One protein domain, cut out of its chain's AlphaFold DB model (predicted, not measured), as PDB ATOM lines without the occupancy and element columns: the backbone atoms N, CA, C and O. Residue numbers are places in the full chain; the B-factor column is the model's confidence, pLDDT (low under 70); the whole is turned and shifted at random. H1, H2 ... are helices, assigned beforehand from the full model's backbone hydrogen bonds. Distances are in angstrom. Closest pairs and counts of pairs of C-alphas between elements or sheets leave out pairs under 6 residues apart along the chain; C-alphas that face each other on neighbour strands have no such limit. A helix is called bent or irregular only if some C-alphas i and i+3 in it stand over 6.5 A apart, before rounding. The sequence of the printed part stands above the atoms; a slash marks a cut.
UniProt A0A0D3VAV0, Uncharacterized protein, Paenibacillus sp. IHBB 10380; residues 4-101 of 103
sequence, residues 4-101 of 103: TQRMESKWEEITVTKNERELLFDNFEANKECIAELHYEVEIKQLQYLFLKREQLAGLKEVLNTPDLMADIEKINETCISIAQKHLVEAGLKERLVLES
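This is residues 4 to 101 of the 103 residues of an uncharacterized protein of Paenibacillus sp. IHBB 10380 (UniProt A0A0D3VAV0). Three long helical rods, H1a, H1b and H2, fold back and forth side by side in a row with H1b in the middle, and short H3 folds back past the last end of H2. Residues 62 to 68, at the turn from H1b to H2, stick out. The printed part has 98 residues with three named helices, H1, H2 and H3 in that order, and no named strand: all helix. It is loose, with a radius of gyration of the C-alphas of 16.1 A, and spans 55 by 28 by 22 A.

Start at H1, residues 4 to 63, assigned as one helix by its hydrogen bonds but bent: C-alphas 26 and 29 are 9.0 A apart. Its arms H1a, residues 4 to 26, and H1b, residues 29 to 63, touch at a shallow tilt of 15 degrees, opposite ways; their closest C-alphas, of Arg 21 and Ile 35, are 5.6 A apart. H1b is irregular, with C-alphas 30 and 33 8.2 A apart, and has a kink of 26 degrees near residue 36. Next look at H2, residues 67 to 90, which touches H1b in a helical hairpin at a shallow tilt of 25 degrees; the closest C-alphas, of Leu 47 and Ile 81, are 6.4 A apart. H3, residues 94 to 99, only just touches H2, with 3 pairs of C-alphas within 8 A and with residues 85 to 89 of H2 alone; the closest C-alphas are those of Leu 88 and Lys 94, 6.9 A. H1a is apart from H2 and H3. Every O i to N i+4 pair is within hydrogen-bond range in H3, against 16 of 19 in H1a, 29 of 31 in H1b and 18 of 20 in H2.

Find C-alpha 4 at (-24.256, 28.023, 12.989); from there H1a runs 34.6 A to residue 26. H1b covers 51.9 A and H2 34.3 A; H3 ends at C-alpha 99, (-31.887, 27.500, -10.600).

The C-alphas farthest apart, of Ala 30 and Asn 65, are 54.9 A apart. Both links are tight, the printed part has no cut, and no printed residue is under 70 in pLDDT.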
ATOM      1  N   THR A   4     -23.319  27.279  12.138       87.81
ATOM      2  CA  THR A   4     -24.256  28.023  12.989       87.81
ATOM      3  C   THR A   4     -24.587  29.382  12.382       87.81
ATOM      4  O   THR A   4     -25.753  29.717  12.209       87.81
ATOM      5  N   GLN A   5     -23.569  30.114  11.932       92.25
ATOM      6  CA  GLN A   5     -23.746  31.421  11.300       92.25
ATOM      7  C   GLN A   5     -24.507  31.325   9.968       92.25
ATOM      8  O   GLN A   5     -25.321  32.192   9.670       92.25
ATOM      9  N   ARG A   6     -24.280  30.275   9.158       94.44
ATOM     10  CA  ARG A   6     -25.046  30.041   7.909       94.44
ATOM     11  C   ARG A   6     -26.526  29.839   8.203       94.44
ATOM     12  O   ARG A   6     -27.372  30.394   7.507       94.44
ATOM     13  N   MET A   7     -26.819  29.077   9.249       93.88
ATOM     14  CA  MET A   7     -28.178  28.812   9.706       93.88
ATOM     15  C   MET A   7     -28.859  30.065  10.254       93.88
ATOM     16  O   MET A   7     -29.996  30.343   9.884       93.88
ATOM     17  N   GLU A   8     -28.170  30.828  11.101       95.81
ATOM     18  CA  GLU A   8     -28.674  32.084  11.665       95.81
ATOM     19  C   GLU A   8     -28.925  33.124  10.575       95.81
ATOM     20  O   GLU A   8     -30.011  33.691  10.516       95.81
ATOM     21  N   SER A   9     -27.977  33.302   9.650       96.88
ATOM     22  CA  SER A   9     -28.142  34.197   8.500       96.88
ATOM     23  C   SER A   9     -29.361  33.815   7.664       96.88
ATOM     24  O   SER A   9     -30.163  34.671   7.306       96.88
ATOM     25  N   LYS A  10     -29.542  32.520   7.375       97.12
ATOM     26  CA  LYS A  10     -30.698  32.056   6.602       97.12
ATOM     27  C   LYS A  10     -32.012  32.249   7.365       97.12
ATOM     28  O   LYS A  10     -33.033  32.563   6.760       97.12
ATOM     29  N   TRP A  11     -31.996  32.075   8.685       97.19
ATOM     30  CA  TRP A  11     -33.156  32.332   9.534       97.19
ATOM     31  C   TRP A  11     -33.534  33.818   9.571       97.19
ATOM     32  O   TRP A  11     -34.721  34.154   9.526       97.19
ATOM     33  N   GLU A  12     -32.539  34.703   9.596       98.06
ATOM     34  CA  GLU A  12     -32.742  36.148   9.509       98.06
ATOM     35  C   GLU A  12     -33.378  36.529   8.168       98.06
ATOM     36  O   GLU A  12     -34.395  37.213   8.151       98.06
ATOM     37  N   GLU A  13     -32.875  36.000   7.047       98.00
ATOM     38  CA  GLU A  13     -33.476  36.228   5.724       98.00
ATOM     39  C   GLU A  13     -34.957  35.816   5.670       98.00
ATOM     40  O   GLU A  13     -35.787  36.546   5.130       98.00
ATOM     41  N   ILE A  14     -35.314  34.663   6.255       98.12
ATOM     42  CA  ILE A  14     -36.714  34.215   6.356       98.12
ATOM     43  C   ILE A  14     -37.538  35.210   7.178       98.12
ATOM     44  O   ILE A  14     -38.669  35.533   6.814       98.12
ATOM     45  N   THR A  15     -36.992  35.664   8.305       98.25
ATOM     46  CA  THR A  15     -37.678  36.564   9.236       98.25
ATOM     47  C   THR A  15     -37.925  37.927   8.599       98.25
ATOM     48  O   THR A  15     -39.050  38.422   8.640       98.25
ATOM     49  N   VAL A  16     -36.914  38.492   7.937       98.44
ATOM     50  CA  VAL A  16     -37.024  39.753   7.197       98.44
ATOM     51  C   VAL A  16     -38.101  39.655   6.121       98.44
ATOM     52  O   VAL A  16     -39.019  40.466   6.121       98.44
ATOM     53  N   THR A  17     -38.078  38.621   5.275       97.94
ATOM     54  CA  THR A  17     -39.081  38.466   4.206       97.94
ATOM     55  C   THR A  17     -40.497  38.259   4.751       97.94
ATOM     56  O   THR A  17     -41.464  38.763   4.180       97.94
ATOM     57  N   LYS A  18     -40.657  37.569   5.888       97.88
ATOM     58  CA  LYS A  18     -41.960  37.476   6.568       97.88
ATOM     59  C   LYS A  18     -42.450  38.837   7.054       97.88
ATOM     60  O   LYS A  18     -43.624  39.141   6.868       97.88
ATOM     61  N   ASN A  19     -41.568  39.642   7.641       97.81
ATOM     62  CA  ASN A  19     -41.911  40.979   8.120       97.81
ATOM     63  C   ASN A  19     -42.259  41.916   6.955       97.81
ATOM     64  O   ASN A  19     -43.258  42.623   7.025       97.81
ATOM     65  N   GLU A  20     -41.488  41.877   5.867       97.25
ATOM     66  CA  GLU A  20     -41.791  42.607   4.628       97.25
ATOM     67  C   GLU A  20     -43.178  42.238   4.096       97.25
ATOM     68  O   GLU A  20     -43.975  43.119   3.781       97.25
ATOM     69  N   ARG A  21     -43.500  40.941   4.062       97.25
ATOM     70  CA  ARG A  21     -44.818  40.459   3.644       97.25
ATOM     71  C   ARG A  21     -45.935  40.946   4.567       97.25
ATOM     72  O   ARG A  21     -46.996  41.310   4.071       97.25
ATOM     73  N   GLU A  22     -45.716  40.933   5.880       96.69
ATOM     74  CA  GLU A  22     -46.708  41.363   6.874       96.69
ATOM     75  C   GLU A  22     -47.092  42.837   6.682       96.69
ATOM     76  O   GLU A  22     -48.273  43.171   6.650       96.69
ATOM     77  N   LEU A  23     -46.103  43.706   6.443       96.44
ATOM     78  CA  LEU A  23     -46.320  45.140   6.218       96.44
ATOM     79  C   LEU A  23     -47.205  45.439   5.000       96.44
ATOM     80  O   LEU A  23     -47.868  46.473   4.944       96.44
ATOM     81  N   LEU A  24     -47.238  44.546   4.012       96.31
ATOM     82  CA  LEU A  24     -48.044  44.745   2.809       96.31
ATOM     83  C   LEU A  24     -49.538  44.491   3.031       96.31
ATOM     84  O   LEU A  24     -50.347  44.952   2.217       96.31
ATOM     85  N   PHE A  25     -49.924  43.802   4.111       95.06
ATOM     86  CA  PHE A  25     -51.333  43.528   4.405       95.06
ATOM     87  C   PHE A  25     -52.130  44.778   4.789       95.06
ATOM     88  O   PHE A  25     -53.345  44.785   4.579       95.06
ATOM     89  N   ASP A  26     -51.467  45.853   5.231       95.38
ATOM     90  CA  ASP A  26     -52.100  47.153   5.508       95.38
ATOM     91  C   ASP A  26     -52.852  47.714   4.289       95.38
ATOM     92  O   ASP A  26     -53.847  48.426   4.433       95.38
ATOM     93  N   ASN A  27     -52.416  47.359   3.074       95.06
ATOM     94  CA  ASN A  27     -53.137  47.641   1.835       95.06
ATOM     95  C   ASN A  27     -53.236  46.388   0.955       95.06
ATOM     96  O   ASN A  27     -52.732  46.343  -0.170       95.06
ATOM     97  N   PHE A  28     -53.893  45.359   1.494       94.50
ATOM     98  CA  PHE A  28     -54.016  44.048   0.860       94.50
ATOM     99  C   PHE A  28     -54.442  44.113  -0.611       94.50
ATOM    100  O   PHE A  28     -53.789  43.501  -1.448       94.50
ATOM    101  N   GLU A  29     -55.497  44.865  -0.941       96.19
ATOM    102  CA  GLU A  29     -56.043  44.925  -2.305       96.19
ATOM    103  C   GLU A  29     -55.029  45.440  -3.332       96.19
ATOM    104  O   GLU A  29     -54.957  44.896  -4.431       96.19
ATOM    105  N   ALA A  30     -54.215  46.434  -2.967       96.50
ATOM    106  CA  ALA A  30     -53.179  46.968  -3.848       96.50
ATOM    107  C   ALA A  30     -51.937  46.062  -3.937       96.50
ATOM    108  O   ALA A  30     -51.208  46.129  -4.922       96.50
ATOM    109  N   ASN A  31     -51.704  45.216  -2.927       96.75
ATOM    110  CA  ASN A  31     -50.457  44.470  -2.756       96.75
ATOM    111  C   ASN A  31     -50.592  42.950  -2.958       96.75
ATOM    112  O   ASN A  31     -49.639  42.221  -2.687       96.75
ATOM    113  N   LYS A  32     -51.748  42.449  -3.418       96.31
ATOM    114  CA  LYS A  32     -52.041  41.003  -3.524       96.31
ATOM    115  C   LYS A  32     -50.940  40.197  -4.208       96.31
ATOM    116  O   LYS A  32     -50.553  39.148  -3.699       96.31
ATOM    117  N   GLU A  33     -50.455  40.685  -5.346       96.00
ATOM    118  CA  GLU A  33     -49.421  40.007  -6.134       96.00
ATOM    119  C   GLU A  33     -48.107  39.921  -5.352       96.00
ATOM    120  O   GLU A  33     -47.587  38.828  -5.147       96.00
ATOM    121  N   CYS A  34     -47.642  41.037  -4.789       96.44
ATOM    122  CA  CYS A  34     -46.410  41.075  -4.001       96.44
ATOM    123  C   CYS A  34     -46.503  40.219  -2.720       96.44
ATOM    124  O   CYS A  34     -45.556  39.527  -2.351       96.44
ATOM    125  N   ILE A  35     -47.669  40.182  -2.066       97.31
ATOM    126  CA  ILE A  35     -47.919  39.304  -0.910       97.31
ATOM    127  C   ILE A  35     -47.805  37.823  -1.297       97.31
ATOM    128  O   ILE A  35     -47.296  37.016  -0.508       97.31
ATOM    129  N   ALA A  36     -48.299  37.454  -2.483       95.62
ATOM    130  CA  ALA A  36     -48.206  36.096  -3.008       95.62
ATOM    131  C   ALA A  36     -46.767  35.742  -3.413       95.62
ATOM    132  O   ALA A  36     -46.287  34.659  -3.083       95.62
ATOM    133  N   GLU A  37     -46.046  36.660  -4.053       95.94
ATOM    134  CA  GLU A  37     -44.631  36.479  -4.392       95.94
ATOM    135  C   GLU A  37     -43.774  36.275  -3.139       95.94
ATOM    136  O   GLU A  37     -43.031  35.297  -3.046       95.94
ATOM    137  N   LEU A  38     -43.933  37.136  -2.128       97.56
ATOM    138  CA  LEU A  38     -43.196  37.016  -0.870       97.56
ATOM    139  C   LEU A  38     -43.587  35.766  -0.075       97.56
ATOM    140  O   LEU A  38     -42.775  35.245   0.685       97.56
ATOM    141  N   HIS A  39     -44.809  35.252  -0.239       97.50
ATOM    142  CA  HIS A  39     -45.185  33.968   0.351       97.50
ATOM    143  C   HIS A  39     -44.310  32.835  -0.198       97.50
ATOM    144  O   HIS A  39     -43.699  32.110   0.587       97.50
ATOM    145  N   TYR A  40     -44.186  32.732  -1.521       97.38
ATOM    146  CA  TYR A  40     -43.343  31.713  -2.142       97.38
ATOM    147  C   TYR A  40     -41.849  31.956  -1.906       97.38
ATOM    148  O   TYR A  40     -41.089  31.004  -1.748       97.38
ATOM    149  N   GLU A  41     -41.422  33.215  -1.799       98.06
ATOM    150  CA  GLU A  41     -40.060  33.568  -1.388       98.06
ATOM    151  C   GLU A  41     -39.720  33.004  -0.000       98.06
ATOM    152  O   GLU A  41     -38.647  32.431   0.204       98.06
ATOM    153  N   VAL A  42     -40.646  33.130   0.957       98.31
ATOM    154  CA  VAL A  42     -40.494  32.550   2.296       98.31
ATOM    155  C   VAL A  42     -40.400  31.027   2.220       98.31
ATOM    156  O   VAL A  42     -39.514  30.454   2.853       98.31
ATOM    157  N   GLU A  43     -41.270  30.367   1.454       98.12
ATOM    158  CA  GLU A  43     -41.262  28.904   1.330       98.12
ATOM    159  C   GLU A  43     -39.965  28.375   0.701       98.12
ATOM    160  O   GLU A  43     -39.396  27.388   1.174       98.12
ATOM    161  N   ILE A  44     -39.433  29.067  -0.308       98.19
ATOM    162  CA  ILE A  44     -38.151  28.729  -0.932       98.19
ATOM    163  C   ILE A  44     -36.997  28.893   0.062       98.19
ATOM    164  O   ILE A  44     -36.181  27.983   0.217       98.19
ATOM    165  N   LYS A  45     -36.944  30.000   0.811       98.25
ATOM    166  CA  LYS A  45     -35.921  30.199   1.856       98.25
ATOM    167  C   LYS A  45     -36.022  29.160   2.975       98.25
ATOM    168  O   LYS A  45     -35.000  28.703   3.490       98.25
ATOM    169  N   GLN A  46     -37.234  28.741   3.336       98.12
ATOM    170  CA  GLN A  46     -37.447  27.639   4.276       98.12
ATOM    171  C   GLN A  46     -36.921  26.310   3.722       98.12
ATOM    172  O   GLN A  46     -36.284  25.559   4.461       98.12
ATOM    173  N   LEU A  47     -37.113  26.035   2.430       98.31
ATOM    174  CA  LEU A  47     -36.532  24.862   1.781       98.31
ATOM    175  C   LEU A  47     -34.997  24.911   1.796       98.31
ATOM    176  O   LEU A  47     -34.367  23.938   2.206       98.31
ATOM    177  N   GLN A  48     -34.386  26.052   1.463       97.81
ATOM    178  CA  GLN A  48     -32.934  26.244   1.592       97.81
ATOM    179  C   GLN A  48     -32.446  25.955   3.024       97.81
ATOM    180  O   GLN A  48     -31.425  25.295   3.219       97.81
ATOM    181  N   TYR A  49     -33.189  26.399   4.044       97.38
ATOM    182  CA  TYR A  49     -32.870  26.122   5.446       97.38
ATOM    183  C   TYR A  49     -32.923  24.621   5.784       97.38
ATOM    184  O   TYR A  49     -32.078  24.134   6.536       97.38
ATOM    185  N   LEU A  50     -33.859  23.858   5.211       97.19
ATOM    186  CA  LEU A  50     -33.912  22.397   5.379       97.19
ATOM    187  C   LEU A  50     -32.714  21.684   4.727       97.19
ATOM    188  O   LEU A  50     -32.194  20.710   5.277       97.19
ATOM    189  N   PHE A  51     -32.225  22.181   3.588       96.69
ATOM    190  CA  PHE A  51     -30.985  21.680   2.986       96.69
ATOM    191  C   PHE A  51     -29.768  21.964   3.874       96.69
ATOM    192  O   PHE A  51     -28.934  21.081   4.068       96.69
ATOM    193  N   LEU A  52     -29.703  23.136   4.512       95.88
ATOM    194  CA  LEU A  52     -28.682  23.385   5.529       95.88
ATOM    195  C   LEU A  52     -28.845  22.421   6.720       95.88
ATOM    196  O   LEU A  52     -27.873  21.833   7.180       95.88
ATOM    197  N   LYS A  53     -30.063  22.144   7.196       94.44
ATOM    198  CA  LYS A  53     -30.256  21.114   8.234       94.44
ATOM    199  C   LYS A  53     -29.717  19.744   7.811       94.44
ATOM    200  O   LYS A  53     -29.081  19.086   8.632       94.44
ATOM    201  N   ARG A  54     -29.879  19.347   6.545       94.19
ATOM    202  CA  ARG A  54     -29.287  18.110   6.001       94.19
ATOM    203  C   ARG A  54     -27.760  18.115   6.121       94.19
ATOM    204  O   ARG A  54     -27.190  17.153   6.628       94.19
ATOM    205  N   GLU A  55     -27.103  19.196   5.696       93.31
ATOM    206  CA  GLU A  55     -25.645  19.343   5.819       93.31
ATOM    207  C   GLU A  55     -25.187  19.291   7.289       93.31
ATOM    208  O   GLU A  55     -24.182  18.652   7.602       93.31
ATOM    209  N   GLN A  56     -25.946  19.911   8.205       91.25
ATOM    210  CA  GLN A  56     -25.666  19.879   9.644       91.25
ATOM    211  C   GLN A  56     -25.672  18.449  10.187       91.25
ATOM    212  O   GLN A  56     -24.772  18.060  10.929       91.25
ATOM    213  N   LEU A  57     -26.704  17.678   9.835       90.75
ATOM    214  CA  LEU A  57     -26.875  16.300  10.290       90.75
ATOM    215  C   LEU A  57     -25.767  15.395   9.746       90.75
ATOM    216  O   LEU A  57     -25.215  14.604  10.507       90.75
ATOM    217  N   ALA A  58     -25.379  15.574   8.479       89.00
ATOM    218  CA  ALA A  58     -24.251  14.856   7.891       89.00
ATOM    219  C   ALA A  58     -22.944  15.123   8.659       89.00
ATOM    220  O   ALA A  58     -22.262  14.178   9.047       89.00
ATOM    221  N   GLY A  59     -22.645  16.389   8.973       87.94
ATOM    222  CA  GLY A  59     -21.466  16.743   9.770       87.94
ATOM    223  C   GLY A  59     -21.521  16.212  11.209       87.94
ATOM    224  O   GLY A  59     -20.516  15.752  11.744       87.94
ATOM    225  N   LEU A  60     -22.698  16.213  11.844       85.88
ATOM    226  CA  LEU A  60     -22.871  15.650  13.188       85.88
ATOM    227  C   LEU A  60     -22.667  14.135  13.215       85.88
ATOM    228  O   LEU A  60     -22.104  13.627  14.180       85.88
ATOM    229  N   LYS A  61     -23.084  13.417  12.172       83.25
ATOM    230  CA  LYS A  61     -22.912  11.963  12.048       83.25
ATOM    231  C   LYS A  61     -21.447  11.545  11.942       83.25
ATOM    232  O   LYS A  61     -21.086  10.484  12.438       83.25
ATOM    233  N   GLU A  62     -20.606  12.380  11.335       81.00
ATOM    234  CA  GLU A  62     -19.156  12.152  11.286       81.00
ATOM    235  C   GLU A  62     -18.493  12.308  12.664       81.00
ATOM    236  O   GLU A  62     -17.488  11.655  12.947       81.00
ATOM    237  N   VAL A  63     -19.058  13.154  13.532       83.06
ATOM    238  CA  VAL A  63     -18.492  13.483  14.850       83.06
ATOM    239  C   VAL A  63     -19.073  12.615  15.970       83.06
ATOM    240  O   VAL A  63     -18.366  12.249  16.911       83.06
ATOM    241  N   LEU A  64     -20.364  12.295  15.903       74.94
ATOM    242  CA  LEU A  64     -21.107  11.607  16.952       74.94
ATOM    243  C   LEU A  64     -21.361  10.148  16.555       74.94
ATOM    244  O   LEU A  64     -22.141   9.863  15.651       74.94
ATOM    245  N   ASN A  65     -20.782   9.206  17.307       70.69
ATOM    246  CA  ASN A  65     -21.043   7.761  17.197       70.69
ATOM    247  C   ASN A  65     -22.435   7.360  17.748       70.69
ATOM    248  O   ASN A  65     -22.576   6.388  18.486       70.69
ATOM    249  N   THR A  66     -23.479   8.117  17.411       71.62
ATOM    250  CA  THR A  66     -24.879   7.850  17.785       71.62
ATOM    251  C   THR A  66     -25.766   7.796  16.534       71.62
ATOM    252  O   THR A  66     -26.587   8.693  16.324       71.62
ATOM    253  N   PRO A  67     -25.593   6.774  15.674       70.12
ATOM    254  CA  PRO A  67     -26.267   6.694  14.377       70.12
ATOM    255  C   PRO A  67     -27.793   6.548  14.488       70.12
ATOM    256  O   PRO A  67     -28.509   7.135  13.681       70.12
ATOM    257  N   ASP A  68     -28.296   5.838  15.503       74.88
ATOM    258  CA  ASP A  68     -29.729   5.525  15.616       74.88
ATOM    259  C   ASP A  68     -30.594   6.764  15.898       74.88
ATOM    260  O   ASP A  68     -31.640   6.940  15.283       74.88
ATOM    261  N   LEU A  69     -30.135   7.673  16.770       72.69
ATOM    262  CA  LEU A  69     -30.855   8.922  17.070       72.69
ATOM    263  C   LEU A  69     -30.863   9.880  15.865       72.69
ATOM    264  O   LEU A  69     -31.810  10.639  15.669       72.69
ATOM    265  N   MET A  70     -29.800   9.853  15.057       82.44
ATOM    266  CA  MET A  70     -29.669  10.723  13.888       82.44
ATOM    267  C   MET A  70     -30.528  10.244  12.719       82.44
ATOM    268  O   MET A  70     -31.046  11.077  11.980       82.44
ATOM    269  N   ALA A  71     -30.744   8.932  12.586       84.81
ATOM    270  CA  ALA A  71     -31.528   8.354  11.497       84.81
ATOM    271  C   ALA A  71     -32.978   8.873  11.461       84.81
ATOM    272  O   ALA A  71     -33.498   9.188  10.389       84.81
ATOM    273  N   ASP A  72     -33.623   9.020  12.623       88.38
ATOM    274  CA  ASP A  72     -34.991   9.545  12.701       88.38
ATOM    275  C   ASP A  72     -35.060  11.029  12.314       88.38
ATOM    276  O   ASP A  72     -35.966  11.447  11.588       88.38
ATOM    277  N   ILE A  73     -34.079  11.829  12.743       90.62
ATOM    278  CA  ILE A  73     -34.015  13.264  12.432       90.62
ATOM    279  C   ILE A  73     -33.710  13.480  10.942       90.62
ATOM    280  O   ILE A  73     -34.362  14.306  10.302       90.62
ATOM    281  N   GLU A  74     -32.777  12.708  10.373       92.81
ATOM    282  CA  GLU A  74     -32.490  12.685   8.933       92.81
ATOM    283  C   GLU A  74     -33.771  12.376   8.149       92.81
ATOM    284  O   GLU A  74     -34.162  13.139   7.268       92.81
ATOM    285  N   LYS A  75     -34.493  11.315   8.527       94.25
ATOM    286  CA  LYS A  75     -35.737  10.916   7.861       94.25
ATOM    287  C   LYS A  75     -36.813  12.001   7.911       94.25
ATOM    288  O   LYS A  75     -37.500  12.223   6.909       94.25
ATOM    289  N   ILE A  76     -36.979  12.673   9.052       95.50
ATOM    290  CA  ILE A  76     -37.910  13.802   9.177       95.50
ATOM    291  C   ILE A  76     -37.490  14.932   8.233       95.50
ATOM    292  O   ILE A  76     -38.326  15.427   7.478       95.50
ATOM    293  N   ASN A  77     -36.206  15.299   8.218       96.75
ATOM    294  CA  ASN A  77     -35.696  16.358   7.353       96.75
ATOM    295  C   ASN A  77     -35.919  16.045   5.862       96.75
ATOM    296  O   ASN A  77     -36.443  16.884   5.133       96.75
ATOM    297  N   GLU A  78     -35.619  14.819   5.427       97.75
ATOM    298  CA  GLU A  78     -35.849  14.370   4.047       97.75
ATOM    299  C   GLU A  78     -37.331  14.374   3.661       97.75
ATOM    300  O   GLU A  78     -37.696  14.757   2.547       97.75
ATOM    301  N   THR A  79     -38.202  13.995   4.597       98.06
ATOM    302  CA  THR A  79     -39.652  14.024   4.387       98.06
ATOM    303  C   THR A  79     -40.138  15.461   4.203       98.06
ATOM    304  O   THR A  79     -40.874  15.744   3.260       98.06
ATOM    305  N   CYS A  80     -39.687  16.386   5.053       97.94
ATOM    306  CA  CYS A  80     -40.017  17.806   4.946       97.94
ATOM    307  C   CYS A  80     -39.521  18.417   3.629       97.94
ATOM    308  O   CYS A  80     -40.285  19.118   2.969       97.94
ATOM    309  N   ILE A  81     -38.283  18.115   3.217       98.44
ATOM    310  CA  ILE A  81     -37.731  18.559   1.928       98.44
ATOM    311  C   ILE A  81     -38.604  18.060   0.776       98.44
ATOM    312  O   ILE A  81     -39.028  18.855  -0.057       98.44
ATOM    313  N   SER A  82     -38.935  16.767   0.772       98.25
ATOM    314  CA  SER A  82     -39.741  16.154  -0.291       98.25
ATOM    315  C   SER A  82     -41.136  16.780  -0.397       98.25
ATOM    316  O   SER A  82     -41.624  17.041  -1.496       98.25
ATOM    317  N   ILE A  83     -41.782  17.049   0.745       98.25
ATOM    318  CA  ILE A  83     -43.099  17.702   0.800       98.25
ATOM    319  C   ILE A  83     -43.010  19.134   0.264       98.25
ATOM    320  O   ILE A  83     -43.824  19.517  -0.575       98.25
ATOM    321  N   ALA A  84     -42.016  19.907   0.707       97.88
ATOM    322  CA  ALA A  84     -41.829  21.293   0.286       97.88
ATOM    323  C   ALA A  84     -41.507  21.406  -1.212       97.88
ATOM    324  O   ALA A  84     -42.127  22.201  -1.913       97.88
ATOM    325  N   GLN A  85     -40.598  20.573  -1.730       98.38
ATOM    326  CA  GLN A  85     -40.291  20.509  -3.163       98.38
ATOM    327  C   GLN A  85     -41.541  20.193  -3.985       98.38
ATOM    328  O   GLN A  85     -41.814  20.872  -4.971       98.38
ATOM    329  N   LYS A  86     -42.317  19.180  -3.574       98.25
ATOM    330  CA  LYS A  86     -43.546  18.792  -4.272       98.25
ATOM    331  C   LYS A  86     -44.549  19.945  -4.316       98.25
ATOM    332  O   LYS A  86     -45.031  20.270  -5.396       98.25
ATOM    333  N   HIS A  87     -44.816  20.570  -3.170       97.88
ATOM    334  CA  HIS A  87     -45.725  21.714  -3.059       97.88
ATOM    335  C   HIS A  87     -45.289  22.880  -3.958       97.88
ATOM    336  O   HIS A  87     -46.079  23.378  -4.753       97.88
ATOM    337  N   LEU A  88     -44.008  23.256  -3.923       98.06
ATOM    338  CA  LEU A  88     -43.476  24.353  -4.740       98.06
ATOM    339  C   LEU A  88     -43.499  24.034  -6.245       98.06
ATOM    340  O   LEU A  88     -43.751  24.917  -7.066       98.06
ATOM    341  N   VAL A  89     -43.289  22.775  -6.636       98.12
ATOM    342  CA  VAL A  89     -43.469  22.336  -8.030       98.12
ATOM    343  C   VAL A  89     -44.936  22.431  -8.453       98.12
ATOM    344  O   VAL A  89     -45.210  22.921  -9.549       98.12
ATOM    345  N   GLU A  90     -45.873  21.998  -7.606       98.12
ATOM    346  CA  GLU A  90     -47.321  22.100  -7.852       98.12
ATOM    347  C   GLU A  90     -47.790  23.563  -7.933       98.12
ATOM    348  O   GLU A  90     -48.684  23.875  -8.719       98.12
ATOM    349  N   ALA A  91     -47.125  24.471  -7.214       96.25
ATOM    350  CA  ALA A  91     -47.319  25.916  -7.305       96.25
ATOM    351  C   ALA A  91     -46.685  26.564  -8.558       96.25
ATOM    352  O   ALA A  91     -46.812  27.771  -8.758       96.25
ATOM    353  N   GLY A  92     -46.010  25.790  -9.418       97.12
ATOM    354  CA  GLY A  92     -45.427  26.268 -10.676       97.12
ATOM    355  C   GLY A  92     -43.983  26.773 -10.579       97.12
ATOM    356  O   GLY A  92     -43.471  27.332 -11.545       97.12
ATOM    357  N   LEU A  93     -43.284  26.552  -9.462       97.75
ATOM    358  CA  LEU A  93     -41.945  27.113  -9.205       97.75
ATOM    359  C   LEU A  93     -40.789  26.184  -9.599       97.75
ATOM    360  O   LEU A  93     -39.643  26.425  -9.224       97.75
ATOM    361  N   LYS A  94     -41.056  25.125 -10.372       97.69
ATOM    362  CA  LYS A  94     -40.053  24.108 -10.735       97.69
ATOM    363  C   LYS A  94     -38.766  24.705 -11.314       97.69
ATOM    364  O   LYS A  94     -37.681  24.306 -10.906       97.69
ATOM    365  N   GLU A  95     -38.872  25.638 -12.257       97.69
ATOM    366  CA  GLU A  95     -37.700  26.258 -12.895       97.69
ATOM    367  C   GLU A  95     -36.838  27.009 -11.880       97.69
ATOM    368  O   GLU A  95     -35.614  26.880 -11.878       97.69
ATOM    369  N   ARG A  96     -37.484  27.727 -10.960       97.06
ATOM    370  CA  ARG A  96     -36.806  28.439  -9.882       97.06
ATOM    371  C   ARG A  96     -36.089  27.481  -8.930       97.06
ATOM    372  O   ARG A  96     -34.940  27.728  -8.583       97.06
ATOM    373  N   LEU A  97     -36.716  26.361  -8.569       97.56
ATOM    374  CA  LEU A  97     -36.074  25.339  -7.735       97.56
ATOM    375  C   LEU A  97     -34.820  24.748  -8.396       97.56
ATOM    376  O   LEU A  97     -33.830  24.530  -7.704       97.56
ATOM    377  N   VAL A  98     -34.830  24.531  -9.717       97.81
ATOM    378  CA  VAL A  98     -33.640  24.074 -10.463       97.81
ATOM    379  C   VAL A  98     -32.529  25.125 -10.417       97.81
ATOM    380  O   VAL A  98     -31.379  24.787 -10.144       97.81
ATOM    381  N   LEU A  99     -32.861  26.400 -10.650       97.31
ATOM    382  CA  LEU A  99     -31.887  27.500 -10.600       97.31
ATOM    383  C   LEU A  99     -31.224  27.619  -9.225       97.31
ATOM    384  O   LEU A  99     -30.029  27.891  -9.133       97.31
ATOM    385  N   GLU A 100     -31.986  27.378  -8.163       95.44
ATOM    386  CA  GLU A 100     -31.498  27.426  -6.786       95.44
ATOM    387  C   GLU A 100     -30.872  26.101  -6.308       95.44
ATOM    388  O   GLU A 100     -30.450  26.007  -5.158       95.44
ATOM    389  N   SER A 101     -30.761  25.088  -7.180       96.00
ATOM    390  CA  SER A 101     -30.244  23.747  -6.843       96.00
ATOM    391  C   SER A 101     -31.005  23.073  -5.692       96.00
ATOM    392  O   SER A 101     -30.426  22.369  -4.863       96.00
TER     393      SER A 101